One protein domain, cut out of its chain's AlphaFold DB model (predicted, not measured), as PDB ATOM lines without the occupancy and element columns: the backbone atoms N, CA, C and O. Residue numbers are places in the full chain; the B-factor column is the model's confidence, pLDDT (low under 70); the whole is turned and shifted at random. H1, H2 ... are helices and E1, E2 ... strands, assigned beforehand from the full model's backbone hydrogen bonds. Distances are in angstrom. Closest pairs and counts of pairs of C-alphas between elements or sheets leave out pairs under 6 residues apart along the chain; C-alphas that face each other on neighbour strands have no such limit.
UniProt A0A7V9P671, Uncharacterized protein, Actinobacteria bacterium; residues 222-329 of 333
ATOM      1  N   ALA A 222     101.818  83.949 146.778       85.81
ATOM      2  CA  ALA A 222     102.334  85.271 147.099       85.81
ATOM      3  C   ALA A 222     101.194  86.314 147.120       85.81
ATOM      4  O   ALA A 222     100.210  86.174 146.383       85.81
ATOM      5  N   PRO A 223     101.304  87.405 147.902       83.69
ATOM      6  CA  PRO A 223     100.291  88.456 147.979       83.69
ATOM      7  C   PRO A 223      99.891  89.020 146.616       83.69
ATOM      8  O   PRO A 223      98.744  89.422 146.442       83.69
ATOM      9  N   THR A 224     100.802  89.046 145.642       84.50
ATOM     10  CA  THR A 224     100.557  89.477 144.254       84.50
ATOM     11  C   THR A 224      99.692  88.522 143.445       84.50
ATOM     12  O   THR A 224      98.997  88.971 142.536       84.50
ATOM     13  N   ASP A 225      99.696  87.235 143.783       85.69
ATOM     14  CA  ASP A 225      98.999  86.187 143.033       85.69
ATOM     15  C   ASP A 225      97.523  86.073 143.431       85.69
ATOM     16  O   ASP A 225      96.715  85.459 142.728       85.69
ATOM     17  N   TRP A 226      97.147  86.681 144.557       82.75
ATOM     18  CA  TRP A 226      95.758  86.767 144.985       82.75
ATOM     19  C   TRP A 226      94.978  87.776 144.133       82.75
ATOM     20  O   TRP A 226      95.424  88.929 143.980       82.75
ATOM     21  N   PRO A 227      93.773  87.406 143.641       81.94
ATOM     22  CA  PRO A 227      92.899  88.350 142.959       81.94
ATOM     23  C   PRO A 227      92.629  89.585 143.832       81.94
ATOM     24  O   PRO A 227      92.719  89.560 145.065       81.94
ATOM     25  N   ARG A 228      92.340  90.723 143.190       78.94
ATOM     26  CA  ARG A 228      92.110  91.985 143.911       78.94
ATOM     27  C   ARG A 228      90.989  91.817 144.939       78.94
ATOM     28  O   ARG A 228      89.914  91.342 144.608       78.94
ATOM     29  N   GLY A 229      91.257  92.243 146.174       84.12
ATOM     30  CA  GLY A 229      90.310  92.160 147.289       84.12
ATOM     31  C   GLY A 229      90.375  90.857 148.091       84.12
ATOM     32  O   GLY A 229      89.896  90.832 149.218       84.12
ATOM     33  N   CYS A 230      91.030  89.805 147.600       89.25
ATOM     34  CA  CYS A 230      91.062  88.527 148.314       89.25
ATOM     35  C   CYS A 230      91.920  88.568 149.572       89.25
ATOM     36  O   CYS A 230      91.503  88.088 150.621       89.25
ATOM     37  N   THR A 231      93.059  89.256 149.527       90.00
ATOM     38  CA  THR A 231      93.861  89.494 150.731       90.00
ATOM     39  C   THR A 231      93.130  90.379 151.755       90.00
ATOM     40  O   THR A 231      93.333  90.214 152.954       90.00
ATOM     41  N   ASN A 232      92.204  91.247 151.316       91.50
ATOM     42  CA  ASN A 232      91.323  91.971 152.240       91.50
ATOM     43  C   ASN A 232      90.366  91.005 152.952       91.50
ATOM     44  O   ASN A 232      90.171  91.148 154.151       91.50
ATOM     45  N   ALA A 233      89.814  90.000 152.262       92.75
ATOM     46  CA  ALA A 233      88.953  88.998 152.894       92.75
ATOM     47  C   ALA A 233      89.688  88.214 153.999       92.75
ATOM     48  O   ALA A 233      89.122  88.008 155.071       92.75
ATOM     49  N   PHE A 234      90.965  87.868 153.789       95.00
ATOM     50  CA  PHE A 234      91.811  87.300 154.844       95.00
ATOM     51  C   PHE A 234      91.959  88.252 156.039       95.00
ATOM     52  O   PHE A 234      91.774  87.826 157.175       95.00
ATOM     53  N   LEU A 235      92.248  89.539 155.806       94.94
ATOM     54  CA  LEU A 235      92.345  90.532 156.886       94.94
ATOM     55  C   LEU A 235      91.045  90.642 157.690       94.94
ATOM     56  O   LEU A 235      91.102  90.648 158.916       94.94
ATOM     57  N   VAL A 236      89.889  90.693 157.016       95.19
ATOM     58  CA  VAL A 236      88.574  90.722 157.680       95.19
ATOM     59  C   VAL A 236      88.374  89.456 158.516       95.19
ATOM     60  O   VAL A 236      87.979  89.544 159.676       95.19
ATOM     61  N   GLN A 237      88.689  88.283 157.958       96.56
ATOM     62  CA  GLN A 237      88.545  87.012 158.664       96.56
ATOM     63  C   GLN A 237      89.443  86.936 159.906       96.56
ATOM     64  O   GLN A 237      88.973  86.563 160.980       96.56
ATOM     65  N   PHE A 238      90.725  87.289 159.792       97.12
ATOM     66  CA  PHE A 238      91.637  87.265 160.935       97.12
ATOM     67  C   PHE A 238      91.259  88.305 161.993       97.12
ATOM     68  O   PHE A 238      91.362  88.015 163.184       97.12
ATOM     69  N   ASP A 239      90.758  89.478 161.596       95.69
ATOM     70  CA  ASP A 239      90.262  90.471 162.550       95.69
ATOM     71  C   ASP A 239      89.034  89.959 163.320       95.69
ATOM     72  O   ASP A 239      88.953  90.143 164.538       95.69
ATOM     73  N   ALA A 240      88.129  89.242 162.643       95.31
ATOM     74  CA  ALA A 240      87.000  88.574 163.286       95.31
ATOM     75  C   ALA A 240      87.474  87.537 164.321       95.31
ATOM     76  O   ALA A 240      87.008  87.561 165.458       95.31
ATOM     77  N   ILE A 241      88.455  86.692 163.979       97.25
ATOM     78  CA  ILE A 241      89.038  85.700 164.906       97.25
ATOM     79  C   ILE A 241      89.680  86.391 166.110       97.25
ATOM     80  O   ILE A 241      89.405  86.043 167.258       97.25
ATOM     81  N   ARG A 242      90.509  87.409 165.860       96.75
ATOM     82  CA  ARG A 242      91.209  88.180 166.894       96.75
ATOM     83  C   ARG A 242      90.245  88.807 167.903       96.75
ATOM     84  O   ARG A 242      90.568  88.865 169.087       96.75
ATOM     85  N   LYS A 243      89.104  89.319 167.438       95.00
ATOM     86  CA  LYS A 243      88.100  89.978 168.285       95.00
ATOM     87  C   LYS A 243      87.186  88.984 169.001       95.00
ATOM     88  O   LYS A 243      86.850  89.228 170.157       95.00
ATOM     89  N   ALA A 244      86.765  87.919 168.319       96.38
ATOM     90  CA  ALA A 244      85.681  87.054 168.779       96.38
ATOM     91  C   ALA A 244      86.140  85.793 169.525       96.38
ATOM     92  O   ALA A 244      85.386  85.309 170.366       96.38
ATOM     93  N   ASP A 245      87.329  85.239 169.242       98.06
ATOM     94  CA  ASP A 245      87.739  83.974 169.869       98.06
ATOM     95  C   ASP A 245      88.089  84.147 171.357       98.06
ATOM     96  O   ASP A 245      88.741  85.113 171.765       98.06
ATOM     97  N   ASP A 246      87.677  83.186 172.183       97.75
ATOM     98  CA  ASP A 246      87.940  83.155 173.622       97.75
ATOM     99  C   ASP A 246      89.323  82.577 173.969       97.75
ATOM    100  O   ASP A 246      89.789  82.716 175.103       97.75
ATOM    101  N   ARG A 247      90.019  81.952 173.010       97.88
ATOM    102  CA  ARG A 247      91.336  81.336 173.212       97.88
ATOM    103  C   ARG A 247      92.461  82.251 172.760       97.88
ATOM    104  O   ARG A 247      92.525  82.714 171.623       97.88
ATOM    105  N   GLU A 248      93.407  82.470 173.669       97.56
ATOM    106  CA  GLU A 248      94.533  83.377 173.448       97.56
ATOM    107  C   GLU A 248      95.416  82.954 172.272       97.56
ATOM    108  O   GLU A 248      95.737  83.795 171.437       97.56
ATOM    109  N   HIS A 249      95.719  81.660 172.137       97.12
ATOM    110  CA  HIS A 249      96.554  81.149 171.047       97.12
ATOM    111  C   HIS A 249      95.925  81.335 169.652       97.12
ATOM    112  O   HIS A 249      96.645  81.581 168.683       97.12
ATOM    113  N   LEU A 250      94.589  81.282 169.541       98.06
ATOM    114  CA  LEU A 250      93.871  81.526 168.283       98.06
ATOM    115  C   LEU A 250      93.907  83.005 167.906       98.06
ATOM    116  O   LEU A 250      94.268  83.356 166.781       98.06
ATOM    117  N   ARG A 251      93.615  83.888 168.871       98.00
ATOM    118  CA  ARG A 251      93.736  85.340 168.671       98.00
ATOM    119  C   ARG A 251      95.162  85.734 168.302       98.00
ATOM    120  O   ARG A 251      95.359  86.551 167.408       98.00
ATOM    121  N   ALA A 252      96.148  85.137 168.962       97.19
ATOM    122  CA  ALA A 252      97.558  85.361 168.698       97.19
ATOM    123  C   ALA A 252      97.968  84.934 167.281       97.19
ATOM    124  O   ALA A 252      98.598  85.716 166.572       97.19
ATOM    125  N   GLY A 253      97.569  83.737 166.836       97.31
ATOM    126  CA  GLY A 253      97.829  83.284 165.467       97.31
ATOM    127  C   GLY A 253      97.224  84.223 164.417       97.31
ATOM    128  O   GLY A 253      97.894  84.574 163.447       97.31
ATOM    129  N   ALA A 254      96.003  84.715 164.652       97.94
ATOM    130  CA  ALA A 254      95.366  85.708 163.788       97.94
ATOM    131  C   ALA A 254      96.123  87.052 163.763       97.94
ATOM    132  O   ALA A 254      96.333  87.609 162.687       97.94
ATOM    133  N   VAL A 255      96.598  87.548 164.914       97.69
ATOM    134  CA  VAL A 255      97.432  88.767 165.004       97.69
ATOM    135  C   VAL A 255      98.707  88.623 164.174       97.69
ATOM    136  O   VAL A 255      99.038  89.527 163.407       97.69
ATOM    137  N   LEU A 256      99.408  87.491 164.285       96.38
ATOM    138  CA  LEU A 256     100.631  87.242 163.516       96.38
ATOM    139  C   LEU A 256     100.350  87.197 162.006       96.38
ATOM    140  O   LEU A 256     101.093  87.797 161.229       96.38
ATOM    141  N   ALA A 257      99.260  86.546 161.587       97.06
ATOM    142  CA  ALA A 257      98.862  86.483 160.181       97.06
ATOM    143  C   ALA A 257      98.477  87.866 159.620       97.06
ATOM    144  O   ALA A 257      98.899  88.232 158.523       97.06
ATOM    145  N   MET A 258      97.738  88.678 160.386       96.81
ATOM    146  CA  MET A 258      97.433  90.064 160.011       96.81
ATOM    147  C   MET A 258      98.704  90.900 159.894       96.81
ATOM    148  O   MET A 258      98.858  91.647 158.930       96.81
ATOM    149  N   HIS A 259      99.626  90.767 160.848       95.25
ATOM    150  CA  HIS A 259     100.890  91.491 160.829       95.25
ATOM    151  C   HIS A 259     101.736  91.130 159.597       95.25
ATOM    152  O   HIS A 259     102.267  92.034 158.954       95.25
ATOM    153  N   LEU A 260     101.788  89.850 159.210       94.69
ATOM    154  CA  LEU A 260     102.416  89.409 157.958       94.69
ATOM    155  C   LEU A 260     101.788  90.106 156.737       94.69
ATOM    156  O   LEU A 260     102.505  90.672 155.915       94.69
ATOM    157  N   ILE A 261     100.456  90.103 156.618       94.69
ATOM    158  CA  ILE A 261      99.766  90.717 155.472       94.69
ATOM    159  C   ILE A 261     100.025  92.227 155.410       94.69
ATOM    160  O   ILE A 261     100.373  92.748 154.350       94.69
ATOM    161  N   LEU A 262      99.857  92.935 156.529       93.88
ATOM    162  CA  LEU A 262      99.930  94.400 156.593       93.88
ATOM    163  C   LEU A 262     101.337  94.957 156.344       93.88
ATOM    164  O   LEU A 262     101.457  96.119 155.951       93.88
ATOM    165  N   ASN A 263     102.372  94.138 156.556       92.69
ATOM    166  CA  ASN A 263     103.767  94.472 156.261       92.69
ATOM    167  C   ASN A 263     104.275  93.837 154.959       92.69
ATOM    168  O   ASN A 263     105.431  94.034 154.593       92.69
ATOM    169  N   SER A 264     103.432  93.097 154.234       92.88
ATOM    170  CA  SER A 264     103.818  92.564 152.930       92.88
ATOM    171  C   SER A 264     104.058  93.689 151.917       92.88
ATOM    172  O   SER A 264     103.452  94.759 152.011       92.88
ATOM    173  N   HIS A 265     104.865  93.433 150.886       90.12
ATOM    174  CA  HIS A 265     105.157  94.379 149.797       90.12
ATOM    175  C   HIS A 265     103.906  94.990 149.137       90.12
ATOM    176  O   HIS A 265     103.977  96.060 148.541       90.12
ATOM    177  N   ARG A 266     102.753  94.314 149.229       87.62
ATOM    178  CA  ARG A 266     101.476  94.787 148.685       87.62
ATOM    179  C   ARG A 266     100.814  95.873 149.541       87.62
ATOM    180  O   ARG A 266     100.063  96.680 148.997       87.62
ATOM    181  N   TYR A 267     101.048  95.871 150.853       89.75
ATOM    182  CA  TYR A 267     100.315  96.697 151.821       89.75
ATOM    183  C   TYR A 267     101.199  97.596 152.689       89.75
ATOM    184  O   TYR A 267     100.682  98.514 153.335       89.75
ATOM    185  N   ALA A 268     102.513  97.371 152.697       90.00
ATOM    186  CA  ALA A 268     103.466  98.225 153.387       90.00
ATOM    187  C   ALA A 268     103.352  99.671 152.871       90.00
ATOM    188  O   ALA A 268     103.441  99.929 151.672       90.00
ATOM    189  N   GLY A 269     103.087 100.614 153.782       87.31
ATOM    190  CA  GLY A 269     102.936 102.039 153.464       87.31
ATOM    191  C   GLY A 269     101.668 102.427 152.688       87.31
ATOM    192  O   GLY A 269     101.499 103.600 152.361       87.31
ATOM    193  N   VAL A 270     100.768 101.483 152.393       90.62
ATOM    194  CA  VAL A 270      99.506 101.769 151.696       90.62
ATOM    195  C   VAL A 270      98.414 102.081 152.715       90.62
ATOM    196  O   VAL A 270      98.108 101.255 153.576       90.62
ATOM    197  N   GLU A 271      97.791 103.249 152.595       91.62
ATOM    198  CA  GLU A 271      96.626 103.634 153.395       91.62
ATOM    199  C   GLU A 271      95.336 103.337 152.626       91.62
ATOM    200  O   GLU A 271      95.158 103.767 151.486       91.62
ATOM    201  N   PHE A 272      94.436 102.571 153.244       92.56
ATOM    202  CA  PHE A 272      93.127 102.241 152.687       92.56
ATOM    203  C   PHE A 272      92.128 101.902 153.797       92.56
ATOM    204  O   PHE A 272      92.497 101.672 154.952       92.56
ATOM    205  N   GLU A 273      90.850 101.867 153.430       92.06
ATOM    206  CA  GLU A 273      89.774 101.427 154.312       92.06
ATOM    207  C   GLU A 273      89.410  99.971 154.024       92.06
ATOM    208  O   GLU A 273      89.113  99.587 152.889       92.06
ATOM    209  N   LEU A 274      89.428  99.151 155.070       90.75
ATOM    210  CA  LEU A 274      88.940  97.785 155.045       90.75
ATOM    211  C   LEU A 274      87.454  97.782 155.396       90.75
ATOM    212  O   LEU A 274      87.074  98.233 156.473       90.75
ATOM    213  N   ILE A 275      86.614  97.257 154.509       88.25
ATOM    214  CA  ILE A 275      85.187  97.082 154.789       88.25
ATOM    215  C   ILE A 275      85.017  95.769 155.561       88.25
ATOM    216  O   ILE A 275      85.256  94.693 155.013       88.25
ATOM    217  N   VAL A 276      84.621  95.870 156.826       88.38
ATOM    218  CA  VAL A 276      84.264  94.751 157.712       88.38
ATOM    219  C   VAL A 276      82.749  94.750 157.959       88.38
ATOM    220  O   VAL A 276      82.045  95.689 157.582       88.38
ATOM    221  N   SER A 277      82.223  93.712 158.610       80.62
ATOM    222  CA  SER A 277      80.799  93.625 158.974       80.62
ATOM    223  C   SER A 277      80.324  94.783 159.855       80.62
ATOM    224  O   SER A 277      79.172  95.198 159.737       80.62
ATOM    225  N   GLU A 278      81.193  95.327 160.710       87.62
ATOM    226  CA  GLU A 278      80.856  96.416 161.637       87.62
ATOM    227  C   GLU A 278      81.061  97.830 161.056       87.62
ATOM    228  O   GLU A 278      80.773  98.809 161.744       87.62
ATOM    229  N   GLY A 279      81.560  97.969 159.822       90.81
ATOM    230  CA  GLY A 279      81.836  99.270 159.198       90.81
ATOM    231  C   GLY A 279      83.152  99.312 158.422       90.81
ATOM    232  O   GLY A 279      83.641  98.286 157.955       90.81
ATOM    233  N   SER A 280      83.737 100.502 158.261       92.50
ATOM    234  CA  SER A 280      85.079 100.652 157.691       92.50
ATOM    235  C   SER A 280      86.141 100.754 158.788       92.50
ATOM    236  O   SER A 280      85.961 101.424 159.804       92.50
ATOM    237  N   VAL A 281      87.265 100.066 158.591       92.81
ATOM    238  CA  VAL A 281      88.441 100.111 159.466       92.81
ATOM    239  C   VAL A 281      89.590 100.728 158.685       92.81
ATOM    240  O   VAL A 281      89.982 100.220 157.634       92.81
ATOM    241  N   ASN A 282      90.145 101.821 159.203       93.88
ATOM    242  CA  ASN A 282      91.340 102.421 158.627       93.88
ATOM    243  C   ASN A 282      92.563 101.534 158.915       93.88
ATOM    244  O   ASN A 282      92.784 101.106 160.053       93.88
ATOM    245  N   ILE A 283      93.345 101.248 157.876       93.50
ATOM    246  CA  ILE A 283      94.459 100.304 157.958       93.50
ATOM    247  C   ILE A 283      95.664 100.863 158.711       93.50
ATOM    248  O   ILE A 283      96.331 100.081 159.385       93.50
ATOM    249  N   GLY A 284      95.926 102.172 158.677       92.94
ATOM    250  CA  GLY A 284      97.027 102.788 159.424       92.94
ATOM    251  C   GLY A 284      96.971 102.462 160.926       92.94
ATOM    252  O   GLY A 284      97.876 101.789 161.430       92.94
ATOM    253  N   PRO A 285      95.885 102.828 161.638       94.06
ATOM    254  CA  PRO A 285      95.690 102.470 163.042       94.06
ATOM    255  C   PRO A 285      95.670 100.958 163.293       94.06
ATOM    256  O   PRO A 285      96.172 100.495 164.317       94.06
ATOM    257  N   LEU A 286      95.113 100.164 162.368       93.75
ATOM    258  CA  LEU A 286      95.105  98.706 162.504       93.75
ATOM    259  C   LEU A 286      96.526  98.125 162.447       93.75
ATOM    260  O   LEU A 286      96.862  97.257 163.250       93.75
ATOM    261  N   ARG A 287      97.369  98.618 161.532       94.25
ATOM    262  CA  ARG A 287      98.777  98.224 161.387       94.25
ATOM    263  C   ARG A 287      99.562  98.536 162.656       94.25
ATOM    264  O   ARG A 287     100.256  97.656 163.162       94.25
ATOM    265  N   GLU A 288      99.406  99.742 163.199       93.25
ATOM    266  CA  GLU A 288     100.036 100.143 164.463       93.25
ATOM    267  C   GLU A 288      99.588  99.244 165.625       93.25
ATOM    268  O   GLU A 288     100.421  98.712 166.364       93.25
ATOM    269  N   ALA A 289      98.281  98.985 165.736       94.31
ATOM    270  CA  ALA A 289      97.738  98.088 166.748       94.31
ATOM    271  C   ALA A 289      98.309  96.666 166.638       94.31
ATOM    272  O   ALA A 289      98.664  96.075 167.657       94.31
ATOM    273  N   MET A 290      98.438  96.114 165.425       95.25
ATOM    274  CA  MET A 290      99.025  94.782 165.242       95.25
ATOM    275  C   MET A 290     100.491  94.761 165.676       95.25
ATOM    276  O   MET A 290     100.882  93.859 166.413       95.25
ATOM    277  N   SER A 291     101.284  95.772 165.308       92.62
ATOM    278  CA  SER A 291     102.691  95.878 165.721       92.62
ATOM    279  C   SER A 291     102.867  95.912 167.244       92.62
ATOM    280  O   SER A 291     103.813  95.319 167.760       92.62
ATOM    281  N   MET A 292     101.941  96.537 167.979       92.94
ATOM    282  CA  MET A 292     101.959  96.535 169.449       92.94
ATOM    283  C   MET A 292     101.574  95.183 170.065       92.94
ATOM    284  O   MET A 292     102.041  94.851 171.153       92.94
ATOM    285  N   LEU A 293     100.725  94.396 169.397       94.12
ATOM    286  CA  LEU A 293     100.230  93.113 169.912       94.12
ATOM    287  C   LEU A 293     101.172  91.936 169.629       94.12
ATOM    288  O   LEU A 293     101.165  90.963 170.383       94.12
ATOM    289  N   VAL A 294     101.987  92.009 168.573       92.94
ATOM    290  CA  VAL A 294     102.885  90.920 168.143       92.94
ATOM    291  C   VAL A 294     103.780  90.368 169.267       92.94
ATOM    292  O   VAL A 294     103.814  89.142 169.407       92.94
ATOM    293  N   PRO A 295     104.450  91.188 170.107       92.50
ATOM    294  CA  PRO A 295     105.307  90.667 171.176       92.50
ATOM    295  C   PRO A 295     104.562  89.771 172.177       92.50
ATOM    296  O   PRO A 295     105.105  88.763 172.618       92.50
ATOM    297  N   GLY A 296     103.309  90.112 172.507       91.38
ATOM    298  CA  GLY A 296     102.463  89.319 173.403       91.38
ATOM    299  C   GLY A 296     101.780  88.137 172.711       91.38
ATOM    300  O   GLY A 296     101.580  87.096 173.327       91.38
ATOM    301  N   ALA A 297     101.458  88.268 171.422       92.25
ATOM    302  CA  ALA A 297     100.854  87.198 170.632       92.25
ATOM    303  C   ALA A 297     101.826  86.030 170.413       92.25
ATOM    304  O   ALA A 297     101.450  84.866 170.508       92.25
ATOM    305  N   ARG A 298     103.096  86.327 170.141       87.69
ATOM    306  CA  ARG A 298     104.095  85.322 169.779       87.69
ATOM    307  C   ARG A 298     104.175  84.108 170.723       87.69
ATOM    308  O   ARG A 298     104.030  83.005 170.209       87.69
ATOM    309  N   PRO A 299     104.402  84.251 172.044       91.81
ATOM    310  CA  PRO A 299     104.534  83.094 172.935       91.81
ATOM    311  C   PRO A 299     103.237  82.288 173.088       91.81
ATOM    312  O   PRO A 299     103.269  81.182 173.617       91.81
ATOM    313  N   GLN A 300     102.107  82.844 172.653       94.31
ATOM    314  CA  GLN A 300     100.796  82.219 172.765       94.31
ATOM    315  C   GLN A 300     100.399  81.478 171.492       94.31
ATOM    316  O   GLN A 300      99.614  80.542 171.564       94.31
ATOM    317  N   ALA A 301     100.885  81.895 170.320       92.50
ATOM    318  CA  ALA A 301     100.523  81.263 169.055       92.50
ATOM    319  C   ALA A 301     101.042  79.817 168.977       92.50
ATOM    320  O   ALA A 301     102.107  79.492 169.500       92.50
ATOM    321  N   SER A 302     100.303  78.945 168.284       93.88
ATOM    322  CA  SER A 302     100.757  77.571 168.053       93.88
ATOM    323  C   SER A 302     102.025  77.545 167.195       93.88
ATOM    324  O   SER A 302     102.173  78.322 166.248       93.88
ATOM    325  N   GLU A 303     102.932  76.616 167.502       93.75
ATOM    326  CA  GLU A 303     104.225  76.480 166.822       93.75
ATOM    327  C   GLU A 303     104.065  76.305 165.306       93.75
ATOM    328  O   GLU A 303     104.684  77.038 164.538       93.75
ATOM    329  N   GLY A 304     103.134  75.450 164.865       92.69
ATOM    330  CA  GLY A 304     102.858  75.249 163.439       92.69
ATOM    331  C   GLY A 304     102.416  76.525 162.706       92.69
ATOM    332  O   GLY A 304     102.807  76.747 161.560       92.69
ATOM    333  N   ASN A 305     101.662  77.416 163.362       93.00
ATOM    334  CA  ASN A 305     101.285  78.703 162.768       93.00
ATOM    335  C   ASN A 305     102.492  79.643 162.659       93.00
ATOM    336  O   ASN A 305     102.666  80.307 161.636       93.00
ATOM    337  N   ILE A 306     103.345  79.675 163.688       93.38
ATOM    338  CA  ILE A 306     104.580  80.468 163.687       93.38
ATOM    339  C   ILE A 306     105.509  79.998 162.567       93.38
ATOM    340  O   ILE A 306     106.027  80.828 161.824       93.38
ATOM    341  N   GLU A 307     105.707  78.690 162.417       94.19
ATOM    342  CA  GLU A 307     106.574  78.113 161.387       94.19
ATOM    343  C   GLU A 307     106.097  78.448 159.973       94.19
ATOM    344  O   GLU A 307     106.894  78.900 159.150       94.19
ATOM    345  N   ARG A 308     104.793  78.306 159.695       94.19
ATOM    346  CA  ARG A 308     104.206  78.651 158.389       94.19
ATOM    347  C   ARG A 308     104.385  80.131 158.049       94.19
ATOM    348  O   ARG A 308     104.762  80.454 156.927       94.19
ATOM    349  N   ILE A 309     104.150  81.025 159.012       93.81
ATOM    350  CA  ILE A 309     104.337  82.475 158.826       93.81
ATOM    351  C   ILE A 309     105.819  82.803 158.620       93.81
ATOM    352  O   ILE A 309     106.168  83.566 157.722       93.81
ATOM    353  N   ARG A 310     106.700  82.198 159.422       93.19
ATOM    354  CA  ARG A 310     108.151  82.381 159.325       93.19
ATOM    355  C   ARG A 310     108.682  81.960 157.957       93.19
ATOM    356  O   ARG A 310     109.536  82.654 157.417       93.19
ATOM    357  N   ALA A 311     108.170  80.862 157.401       94.00
ATOM    358  CA  ALA A 311     108.629  80.309 156.130       94.00
ATOM    359  C   ALA A 311     108.469  81.269 154.938       94.00
ATOM    360  O   ALA A 311     109.251  81.182 153.998       94.00
ATOM    361  N   VAL A 312     107.495  82.186 154.982       94.00
ATOM    362  CA  VAL A 312     107.210  83.126 153.879       94.00
ATOM    363  C   VAL A 312     107.564  84.580 154.190       94.00
ATOM    364  O   VAL A 312     107.441  85.450 153.333       94.00
ATOM    365  N   TRP A 313     107.999  84.877 155.413       92.81
ATOM    366  CA  TRP A 313     108.179  86.255 155.866       92.81
ATOM    367  C   TRP A 313     109.202  87.034 155.057       92.81
ATOM    368  O   TRP A 313     108.894  88.123 154.586       92.81
ATOM    369  N   ASP A 314     110.396  86.469 154.877       89.31
ATOM    370  CA  ASP A 314     111.492  87.144 154.176       89.31
ATOM    371  C   ASP A 314     111.158  87.380 152.694       89.31
ATOM    372  O   ASP A 314     111.642  88.331 152.087       89.31
ATOM    373  N   GLU A 315     110.298  86.540 152.116       91.19
ATOM    374  CA  GLU A 315     109.792  86.718 150.755       91.19
ATOM    375  C   GLU A 315     108.734  87.830 150.687       91.19
ATOM    376  O   GLU A 315     108.696  88.620 149.744       91.19
ATOM    377  N   TRP A 316     107.847  87.901 151.680       91.25
ATOM    378  CA  TRP A 316     106.694  88.794 151.636       91.25
ATOM    379  C   TRP A 316     106.997  90.197 152.146       91.25
ATOM    380  O   TRP A 316     106.395  91.148 151.641       91.25
ATOM    381  N   VAL A 317     107.892  90.319 153.126       89.31
ATOM    382  CA  VAL A 317     108.234  91.544 153.854       89.31
ATOM    383  C   VAL A 317     109.645  91.981 153.434       89.31
ATOM    384  O   VAL A 317     110.627  91.558 154.040       89.31
ATOM    385  N   PRO A 318     109.774  92.805 152.375       77.12
ATOM    386  CA  PRO A 318     111.074  93.179 151.812       77.12
ATOM    387  C   PRO A 318     111.849  94.191 152.669       77.12
ATOM    388  O   PRO A 318     113.035  94.410 152.425       77.12
ATOM    389  N   ASP A 319     111.185  94.841 153.628       71.62
ATOM    390  CA  ASP A 319     111.774  95.892 154.452       71.62
ATOM    391  C   ASP A 319     112.430  95.307 155.712       71.62
ATOM    392  O   ASP A 319     111.770  94.695 156.555       71.62
ATOM    393  N   LEU A 320     113.744  95.509 155.834       59.09
ATOM    394  CA  LEU A 320     114.557  95.035 156.956       59.09
ATOM    395  C   LEU A 320     114.286  95.809 158.256       59.09
ATOM    396  O   LEU A 320     114.644  95.315 159.328       59.09
ATOM    397  N   ASP A 321     113.647  96.982 158.180       67.31
ATOM    398  CA  ASP A 321     113.347  97.802 159.358       67.31
ATOM    399  C   ASP A 321     112.121  97.294 160.137       67.31
ATOM    400  O   ASP A 321     111.949  97.605 161.322       67.31
ATOM    401  N   VAL A 322     111.287  96.444 159.524       73.19
ATOM    402  CA  VAL A 322     110.224  95.735 160.243       73.19
ATOM    403  C   VAL A 322     110.869  94.632 161.074       73.19
ATOM    404  O   VAL A 322     111.286  93.594 160.555       73.19
ATOM    405  N   ARG A 323     110.951  94.846 162.397       74.06
ATOM    406  CA  ARG A 323     111.477  93.840 163.328       74.06
ATOM    407  C   ARG A 323     110.785  92.505 163.091       74.06
ATOM    408  O   ARG A 323     109.576  92.384 163.287       74.06
ATOM    409  N   ARG A 324     111.577  91.491 162.728       78.06
ATOM    410  CA  ARG A 324     111.098  90.111 162.662       78.06
ATOM    411  C   ARG A 324     110.466  89.773 164.011       78.06
ATOM    412  O   ARG A 324     111.148  89.936 165.027       78.06
ATOM    413  N   PRO A 325     109.242  89.222 164.040       74.19
ATOM    414  CA  PRO A 325     108.632  88.767 165.284       74.19
ATOM    415  C   PRO A 325     109.515  87.769 166.047       74.19
ATOM    416  O   PRO A 325     109.325  87.575 167.240       74.19
ATOM    417  N   TRP A 326     110.486  87.145 165.364       79.00
ATOM    418  CA  TRP A 326     111.404  86.149 165.911       79.00
ATOM    419  C   TRP A 326     112.875  86.537 166.038       79.00
ATOM    420  O   TRP A 326     113.689  85.652 166.293       79.00
ATOM    421  N   ALA A 327     113.241  87.810 165.890       76.56
ATOM    422  CA  ALA A 327     114.647  88.220 165.982       76.56
ATOM    423  C   ALA A 327     115.312  87.858 167.330       76.56
ATOM    424  O   ALA A 327     116.500  87.552 167.353       76.56
ATOM    425  N   ASP A 328     114.540  87.828 168.422       73.50
ATOM    426  CA  ASP A 328     115.062  87.653 169.786       73.50
ATOM    427  C   ASP A 328     115.283  86.180 170.204       73.50
ATOM    428  O   ASP A 328     115.803  85.930 171.288       73.50
ATOM    429  N   ASP A 329     114.925  85.198 169.362       65.81
ATOM    430  CA  ASP A 329     115.084  83.760 169.678       65.81
ATOM    431  C   ASP A 329     116.400  83.160 169.173       65.81
ATOM    432  O   ASP A 329     116.634  81.958 169.323       65.81
TER     433      ASP A 329
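What this domain is: This is residues 222 to 329 of the 333 residues of an uncharacterized protein of Actinobacteria bacterium (UniProt A0A7V9P671). H2 is the middle of a compact, mostly helical body: H1 and H4 lie on either side, H3 crosses over it, and the antiparallel hairpin E1 E2 sits beside H1. The 108 printed residues run H1, H2, E1, E2, H3, H4, with radius of gyration of the C-alphas 13.1 A and spans of 36 by 33 by 23 A.

How they stand to each other: Start at H1, residues 230 to 244; it touches H2, residues 248 to 262, at a shallow tilt of 28 degrees, a hairpin whose closest C-alphas, Arg 242 and Arg 251, are 4.2 A apart. In E1, residues 273 to 276, N 274 is 2.8 A from O 281 of E2, residues 279 to 282. H3, residues 283 to 300, touches H2 at a steep tilt of 43 degrees; the closest C-alphas, Ala 252 and Ala 297, are 4.2 A apart. H4, residues 303 to 316, touches H2 at a shallow tilt of 7 degrees; the closest C-alphas, Gly 253 and Asn 305, are 6.3 A apart. Each O i to N i+4 pair is within hydrogen-bond range in H1 and H2, 10 of 14 in H3, 7 of 10 in H4.

Where its parts are: Find H1's start at C-alpha 230 (91.062, 88.527, 148.314) and H4's end at C-alpha 316 (106.694, 88.794, 151.636).

The domain as a whole: The printed part has no cut; pLDDT is under 70 at residues 320, 321 and 329.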